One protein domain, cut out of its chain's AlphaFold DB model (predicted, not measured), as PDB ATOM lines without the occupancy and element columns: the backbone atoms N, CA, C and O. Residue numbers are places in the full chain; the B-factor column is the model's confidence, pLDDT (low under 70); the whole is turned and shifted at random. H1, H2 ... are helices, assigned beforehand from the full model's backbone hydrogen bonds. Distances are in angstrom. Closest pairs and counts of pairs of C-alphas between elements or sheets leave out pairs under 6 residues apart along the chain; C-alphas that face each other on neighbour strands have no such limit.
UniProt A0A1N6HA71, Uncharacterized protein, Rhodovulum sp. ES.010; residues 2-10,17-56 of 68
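What this domain is: This is residues 2 to 10 and 17 to 56 of the 68 residues of an uncharacterized protein of Rhodovulum sp. ES.010 (UniProt A0A1N6HA71). A long helix, H3, makes one side of a two-sided rod, and two shorter helices, H1 and H2, follow one another along its other side with a gap in the chain between them. H2 and H3 form a helical hairpin that comes close at residues 17 to 23 of H2, while H1 packs beside residues 51 to 55 of H3. The printed part has 49 residues with three named helices in the order H1, H2, H3 and no named strand, and its class is all helix. It is loose, with a radius of gyration of the C-alphas of 13.7 A, and the C-alphas span 44 by 16 by 12 A.

How they stand to each other: H1, residues 2 to 10, touches H3, residues 35 to 55, and H3 touches H1 with residues 51 to 55 alone. Their closest C-alphas are those of Leu 9 and Val 51, 6.2 A apart. H1 and H3 run opposite ways at a shallow tilt of 22 degrees. H2, residues 17 to 30, is apart from H1. H2 touches H3 with residues 17 to 23 alone, and the closest C-alphas of the two are those of Ile 20 and Arg 41, 6.0 A apart. H2 and H3 form a helical hairpin, running opposite ways at a shallow tilt of 18 degrees. In H1, H2 and H3 every backbone O of residue i is within hydrogen-bond range of the N of residue i+4 inside the helix.

Where its parts are: H1 begins at C-alpha 2, at (28.146, 15.688, -0.763), and measures 12.5 A from first to last C-alpha. H2 begins at C-alpha 17, at (42.928, 4.280, -14.252), and measures 20.3 A from Glu 17 to His 30. H3 is the longest helix, with 21 residues and 30.3 A from Pro 35 to Ile 55, and it ends at C-alpha 55, at (38.017, 15.722, -5.618).

The domain as a whole: The outline is a rod. The C-alphas of Glu 2 and Gly 31 are the two farthest apart, at 44.0 A, while the first and last printed C-alphas, those of Glu 2 and Asp 56, are 13.5 A apart. Residues 11 to 16 are not printed, and C-alphas 10 and 17 are 10.8 A apart across this cut, which lies in the link from H1 to H2. The link from H2 to H3, with 4 residues between them, is tight. The mean pLDDT of the printed part is 91.1, and the model's confidence is low, under 70, at residues 2 to 3.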
ATOM      1  N   GLU A   2      26.718  15.413  -0.453       61.41
ATOM      2  CA  GLU A   2      28.146  15.688  -0.763       61.41
ATOM      3  C   GLU A   2      29.032  14.425  -0.717       61.41
ATOM      4  O   GLU A   2      29.843  14.214  -1.613       61.41
ATOM      5  N   GLN A   3      28.812  13.526   0.253       65.94
ATOM      6  CA  GLN A   3      29.525  12.239   0.320       65.94
ATOM      7  C   GLN A   3      29.237  11.318  -0.874       65.94
ATOM      8  O   GLN A   3      30.145  10.639  -1.343       65.94
ATOM      9  N   ASP A   4      28.004  11.325  -1.391       75.38
ATOM     10  CA  ASP A   4      27.616  10.498  -2.541       75.38
ATOM     11  C   ASP A   4      28.315  10.982  -3.824       75.38
ATOM     12  O   ASP A   4      28.752  10.176  -4.642       75.38
ATOM     13  N   GLY A   5      28.486  12.304  -3.967       77.81
ATOM     14  CA  GLY A   5      29.215  12.916  -5.079       77.81
ATOM     15  C   GLY A   5      30.719  12.643  -5.032       77.81
ATOM     16  O   GLY A   5      31.299  12.253  -6.043       77.81
ATOM     17  N   HIS A   6      31.350  12.776  -3.859       81.12
ATOM     18  CA  HIS A   6      32.767  12.419  -3.682       81.12
ATOM     19  C   HIS A   6      33.022  10.932  -3.933       81.12
ATOM     20  O   HIS A   6      34.029  10.582  -4.548       81.12
ATOM     21  N   HIS A   7      32.109  10.059  -3.499       85.81
ATOM     22  CA  HIS A   7      32.206   8.624  -3.752       85.81
ATOM     23  C   HIS A   7      32.109   8.305  -5.249       85.81
ATOM     24  O   HIS A   7      32.983   7.623  -5.779       85.81
ATOM     25  N   ALA A   8      31.126   8.878  -5.950       87.56
ATOM     26  CA  ALA A   8      30.977   8.702  -7.394       87.56
ATOM     27  C   ALA A   8      32.202   9.210  -8.179       87.56
ATOM     28  O   ALA A   8      32.656   8.553  -9.113       87.56
ATOM     29  N   LEU A   9      32.781  10.352  -7.792       89.44
ATOM     30  CA  LEU A   9      34.003  10.867  -8.419       89.44
ATOM     31  C   LEU A   9      35.198   9.929  -8.200       89.44
ATOM     32  O   LEU A   9      35.963   9.683  -9.132       89.44
ATOM     33  N   ALA A  10      35.342   9.362  -7.001       89.75
ATOM     34  CA  ALA A  10      36.393   8.390  -6.721       89.75
ATOM     35  C   ALA A  10      36.225   7.101  -7.550       89.75
ATOM     36  O   ALA A  10      37.206   6.587  -8.087       89.75
ATOM     37  N   GLU A  17      41.617   4.916 -14.471       95.44
ATOM     38  CA  GLU A  17      42.928   4.280 -14.252       95.44
ATOM     39  C   GLU A  17      42.928   2.798 -14.672       95.44
ATOM     40  O   GLU A  17      43.867   2.297 -15.305       95.44
ATOM     41  N   GLY A  18      41.834   2.086 -14.383       97.00
ATOM     42  CA  GLY A  18      41.643   0.703 -14.815       97.00
ATOM     43  C   GLY A  18      41.613   0.549 -16.338       97.00
ATOM     44  O   GLY A  18      42.201  -0.392 -16.876       97.00
ATOM     45  N   LEU A  19      40.978   1.484 -17.052       96.94
ATOM     46  CA  LEU A  19      40.945   1.488 -18.517       96.94
ATOM     47  C   LEU A  19      42.325   1.756 -19.126       96.94
ATOM     48  O   LEU A  19      42.690   1.086 -20.092       96.94
ATOM     49  N   ILE A  20      43.105   2.679 -18.558       95.94
ATOM     50  CA  ILE A  20      44.490   2.940 -18.988       95.94
ATOM     51  C   ILE A  20      45.326   1.662 -18.849       95.94
ATOM     52  O   ILE A  20      45.926   1.200 -19.821       95.94
ATOM     53  N   THR A  21      45.255   1.019 -17.681       96.50
ATOM     54  CA  THR A  21      45.955  -0.246 -17.405       96.50
ATOM     55  C   THR A  21      45.536  -1.360 -18.371       96.50
ATOM     56  O   THR A  21      46.364  -2.148 -18.831       96.50
ATOM     57  N   PHE A  22      44.245  -1.440 -18.709       96.31
ATOM     58  CA  PHE A  22      43.734  -2.422 -19.664       96.31
ATOM     59  C   PHE A  22      44.307  -2.217 -21.073       96.31
ATOM     60  O   PHE A  22      44.681  -3.194 -21.725       96.31
ATOM     61  N   LEU A  23      44.407  -0.967 -21.537       95.31
ATOM     62  CA  LEU A  23      45.011  -0.650 -22.834       95.31
ATOM     63  C   LEU A  23      46.496  -1.026 -22.865       95.31
ATOM     64  O   LEU A  23      46.942  -1.646 -23.833       95.31
ATOM     65  N   ASP A  24      47.233  -0.738 -21.793       94.94
ATOM     66  CA  ASP A  24      48.643  -1.120 -21.667       94.94
ATOM     67  C   ASP A  24      48.819  -2.645 -21.712       94.94
ATOM     68  O   ASP A  24      49.685  -3.163 -22.423       94.94
ATOM     69  N   ALA A  25      47.960  -3.386 -21.007       96.12
ATOM     70  CA  ALA A  25      47.977  -4.844 -21.016       96.12
ATOM     71  C   ALA A  25      47.642  -5.423 -22.399       96.12
ATOM     72  O   ALA A  25      48.230  -6.428 -22.809       96.12
ATOM     73  N   LEU A  26      46.715  -4.799 -23.130       96.00
ATOM     74  CA  LEU A  26      46.340  -5.215 -24.477       96.00
ATOM     75  C   LEU A  26      47.507  -5.027 -25.457       96.00
ATOM     76  O   LEU A  26      47.857  -5.960 -26.182       96.00
ATOM     77  N   GLU A  27      48.162  -3.866 -25.438       96.31
ATOM     78  CA  GLU A  27      49.350  -3.598 -26.258       96.31
ATOM     79  C   GLU A  27      50.507  -4.538 -25.921       96.31
ATOM     80  O   GLU A  27      51.109  -5.127 -26.821       96.31
ATOM     81  N   ALA A  28      50.772  -4.752 -24.629       96.00
ATOM     82  CA  ALA A  28      51.812  -5.667 -24.171       96.00
ATOM     83  C   ALA A  28      51.542  -7.114 -24.612       96.00
ATOM     84  O   ALA A  28      52.447  -7.793 -25.094       96.00
ATOM     85  N   ARG A  29      50.290  -7.583 -24.498       96.44
ATOM     86  CA  ARG A  29      49.894  -8.946 -24.888       96.44
ATOM     87  C   ARG A  29      50.023  -9.186 -26.389       96.44
ATOM     88  O   ARG A  29      50.364 -10.294 -26.797       96.44
ATOM     89  N   HIS A  30      49.711  -8.182 -27.201       94.44
ATOM     90  CA  HIS A  30      49.759  -8.300 -28.656       94.44
ATOM     91  C   HIS A  30      51.110  -7.883 -29.252       94.44
ATOM     92  O   HIS A  30      51.341  -8.131 -30.433       94.44
ATOM     93  N   GLY A  31      52.011  -7.289 -28.461       94.06
ATOM     94  CA  GLY A  31      53.303  -6.794 -28.941       94.06
ATOM     95  C   GLY A  31      53.161  -5.670 -29.972       94.06
ATOM     96  O   GLY A  31      54.041  -5.485 -30.810       94.06
ATOM     97  N   VAL A  32      52.040  -4.947 -29.940       92.62
ATOM     98  CA  VAL A  32      51.719  -3.865 -30.875       92.62
ATOM     99  C   VAL A  32      51.555  -2.563 -30.112       92.62
ATOM    100  O   VAL A  32      51.083  -2.557 -28.979       92.62
ATOM    101  N   ARG A  33      51.914  -1.454 -30.759       92.31
ATOM    102  CA  ARG A  33      51.500  -0.117 -30.336       92.31
ATOM    103  C   ARG A  33      50.493   0.417 -31.334       92.31
ATOM    104  O   ARG A  33      50.813   0.517 -32.518       92.31
ATOM    105  N   ASP A  34      49.298   0.738 -30.860       93.94
ATOM    106  CA  ASP A  34      48.247   1.313 -31.692       93.94
ATOM    107  C   ASP A  34      48.123   2.815 -31.384       93.94
ATOM    108  O   ASP A  34      47.826   3.188 -30.245       93.94
ATOM    109  N   PRO A  35      48.311   3.712 -32.370       94.12
ATOM    110  CA  PRO A  35      48.187   5.152 -32.145       94.12
ATOM    111  C   PRO A  35      46.791   5.560 -31.647       94.12
ATOM    112  O   PRO A  35      46.647   6.580 -30.972       94.12
ATOM    113  N   ARG A  36      45.755   4.750 -31.906       94.62
ATOM    114  CA  ARG A  36      44.409   4.980 -31.366       94.62
ATOM    115  C   ARG A  36      44.364   4.761 -29.858       94.62
ATOM    116  O   ARG A  36      43.652   5.485 -29.174       94.62
ATOM    117  N   PHE A  37      45.127   3.810 -29.318       95.06
ATOM    118  CA  PHE A  37      45.213   3.606 -27.869       95.06
ATOM    119  C   PHE A  37      45.984   4.730 -27.183       95.06
ATOM    120  O   PHE A  37      45.624   5.129 -26.079       95.06
ATOM    121  N   GLU A  38      46.983   5.309 -27.850       94.56
ATOM    122  CA  GLU A  38      47.623   6.539 -27.378       94.56
ATOM    123  C   GLU A  38      46.629   7.712 -27.312       94.56
ATOM    124  O   GLU A  38      46.580   8.417 -26.305       94.56
ATOM    125  N   GLU A  39      45.801   7.905 -28.344       96.81
ATOM    126  CA  GLU A  39      44.766   8.947 -28.332       96.81
ATOM    127  C   GLU A  39      43.732   8.719 -27.218       96.81
ATOM    128  O   GLU A  39      43.341   9.665 -26.531       96.81
ATOM    129  N   VAL A  40      43.309   7.468 -27.007       96.25
ATOM    130  CA  VAL A  40      42.378   7.119 -25.925       96.25
ATOM    131  C   VAL A  40      43.006   7.382 -24.556       96.25
ATOM    132  O   VAL A  40      42.349   8.009 -23.731       96.25
ATOM    133  N   ARG A  41      44.269   6.997 -24.321       96.00
ATOM    134  CA  ARG A  41      44.979   7.300 -23.064       96.00
ATOM    135  C   ARG A  41      45.032   8.796 -22.781       96.00
ATOM    136  O   ARG A  41      44.623   9.204 -21.707       96.00
ATOM    137  N   LYS A  42      45.377   9.629 -23.771       96.12
ATOM    138  CA  LYS A  42      45.374  11.097 -23.603       96.12
ATOM    139  C   LYS A  42      44.007  11.645 -23.185       96.12
ATOM    140  O   LYS A  42      43.929  12.577 -22.392       96.12
ATOM    141  N   LYS A  43      42.919  11.088 -23.728       97.31
ATOM    142  CA  LYS A  43      41.554  11.474 -23.335       97.31
ATOM    143  C   LYS A  43      41.211  10.989 -21.927       97.31
ATOM    144  O   LYS A  43      40.583  11.733 -21.186       97.31
ATOM    145  N   LEU A  44      41.617   9.772 -21.566       96.25
ATOM    146  CA  LEU A  44      41.429   9.216 -20.226       96.25
ATOM    147  C   LEU A  44      42.214  10.011 -19.173       96.25
ATOM    148  O   LEU A  44      41.621  10.393 -18.171       96.25
ATOM    149  N   ASP A  45      43.469  10.370 -19.444       95.19
ATOM    150  CA  ASP A  45      44.286  11.234 -18.580       95.19
ATOM    151  C   ASP A  45      43.600  12.583 -18.332       95.19
ATOM    152  O   ASP A  45      43.466  13.020 -17.192       95.19
ATOM    153  N   ALA A  46      43.066  13.215 -19.384       95.44
ATOM    154  CA  ALA A  46      42.331  14.473 -19.246       95.44
ATOM    155  C   ALA A  46      41.070  14.336 -18.365       95.44
ATOM    156  O   ALA A  46      40.712  15.265 -17.637       95.44
ATOM    157  N   VAL A  47      40.392  13.183 -18.408       93.62
ATOM    158  CA  VAL A  47      39.257  12.891 -17.516       93.62
ATOM    159  C   VAL A  47      39.741  12.664 -16.083       93.62
ATOM    160  O   VAL A  47      39.151  13.230 -15.163       93.62
ATOM    161  N   ALA A  48      40.813  11.895 -15.881       93.44
ATOM    162  CA  ALA A  48      41.402  11.657 -14.564       93.44
ATOM    163  C   ALA A  48      41.836  12.970 -13.897       93.44
ATOM    164  O   ALA A  48      41.537  13.191 -12.723       93.44
ATOM    165  N   ASP A  49      42.458  13.877 -14.654       92.50
ATOM    166  CA  ASP A  49      42.845  15.214 -14.199       92.50
ATOM    167  C   ASP A  49      41.641  16.063 -13.788       92.50
ATOM    168  O   ASP A  49      41.657  16.686 -12.724       92.50
ATOM    169  N   CYS A  50      40.574  16.060 -14.590       90.94
ATOM    170  CA  CYS A  50      39.344  16.790 -14.286       90.94
ATOM    171  C   CYS A  50      38.674  16.274 -12.999       90.94
ATOM    172  O   CYS A  50      38.297  17.051 -12.116       90.94
ATOM    173  N   VAL A  51      38.561  14.950 -12.867       90.50
ATOM    174  CA  VAL A  51      37.939  14.299 -11.708       90.50
ATOM    175  C   VAL A  51      38.768  14.536 -10.450       90.50
ATOM    176  O   VAL A  51      38.225  14.960  -9.433       90.50
ATOM    177  N   ARG A  52      40.089  14.357 -10.531       88.69
ATOM    178  CA  ARG A  52      41.022  14.637  -9.436       88.69
ATOM    179  C   ARG A  52      40.965  16.096  -8.998       88.69
ATOM    180  O   ARG A  52      40.806  16.354  -7.813       88.69
ATOM    181  N   GLY A  53      40.973  17.042  -9.938       88.19
ATOM    182  CA  GLY A  53      40.817  18.464  -9.625       88.19
ATOM    183  C   GLY A  53      39.493  18.794  -8.929       88.19
ATOM    184  O   GLY A  53      39.437  19.729  -8.138       88.19
ATOM    185  N   THR A  54      38.442  18.007  -9.176       86.19
ATOM    186  CA  THR A  54      37.143  18.145  -8.499       86.19
ATOM    187  C   THR A  54      37.157  17.520  -7.100       86.19
ATOM    188  O   THR A  54      36.571  18.083  -6.179       86.19
ATOM    189  N   ILE A  55      37.840  16.385  -6.921       82.50
ATOM    190  CA  ILE A  55      38.017  15.722  -5.618       82.50
ATOM    191  C   ILE A  55      38.879  16.577  -4.678       82.50
ATOM    192  O   ILE A  55      38.527  16.721  -3.506       82.50
ATOM    193  N   ASP A  56      39.971  17.139  -5.206       80.88
ATOM    194  CA  ASP A  56      40.974  17.929  -4.481       80.88
ATOM    195  C   ASP A  56      40.564  19.395  -4.289       80.88
ATOM    196  O   ASP A  56      41.208  20.127  -3.529       80.88
TER     197      ASP A  56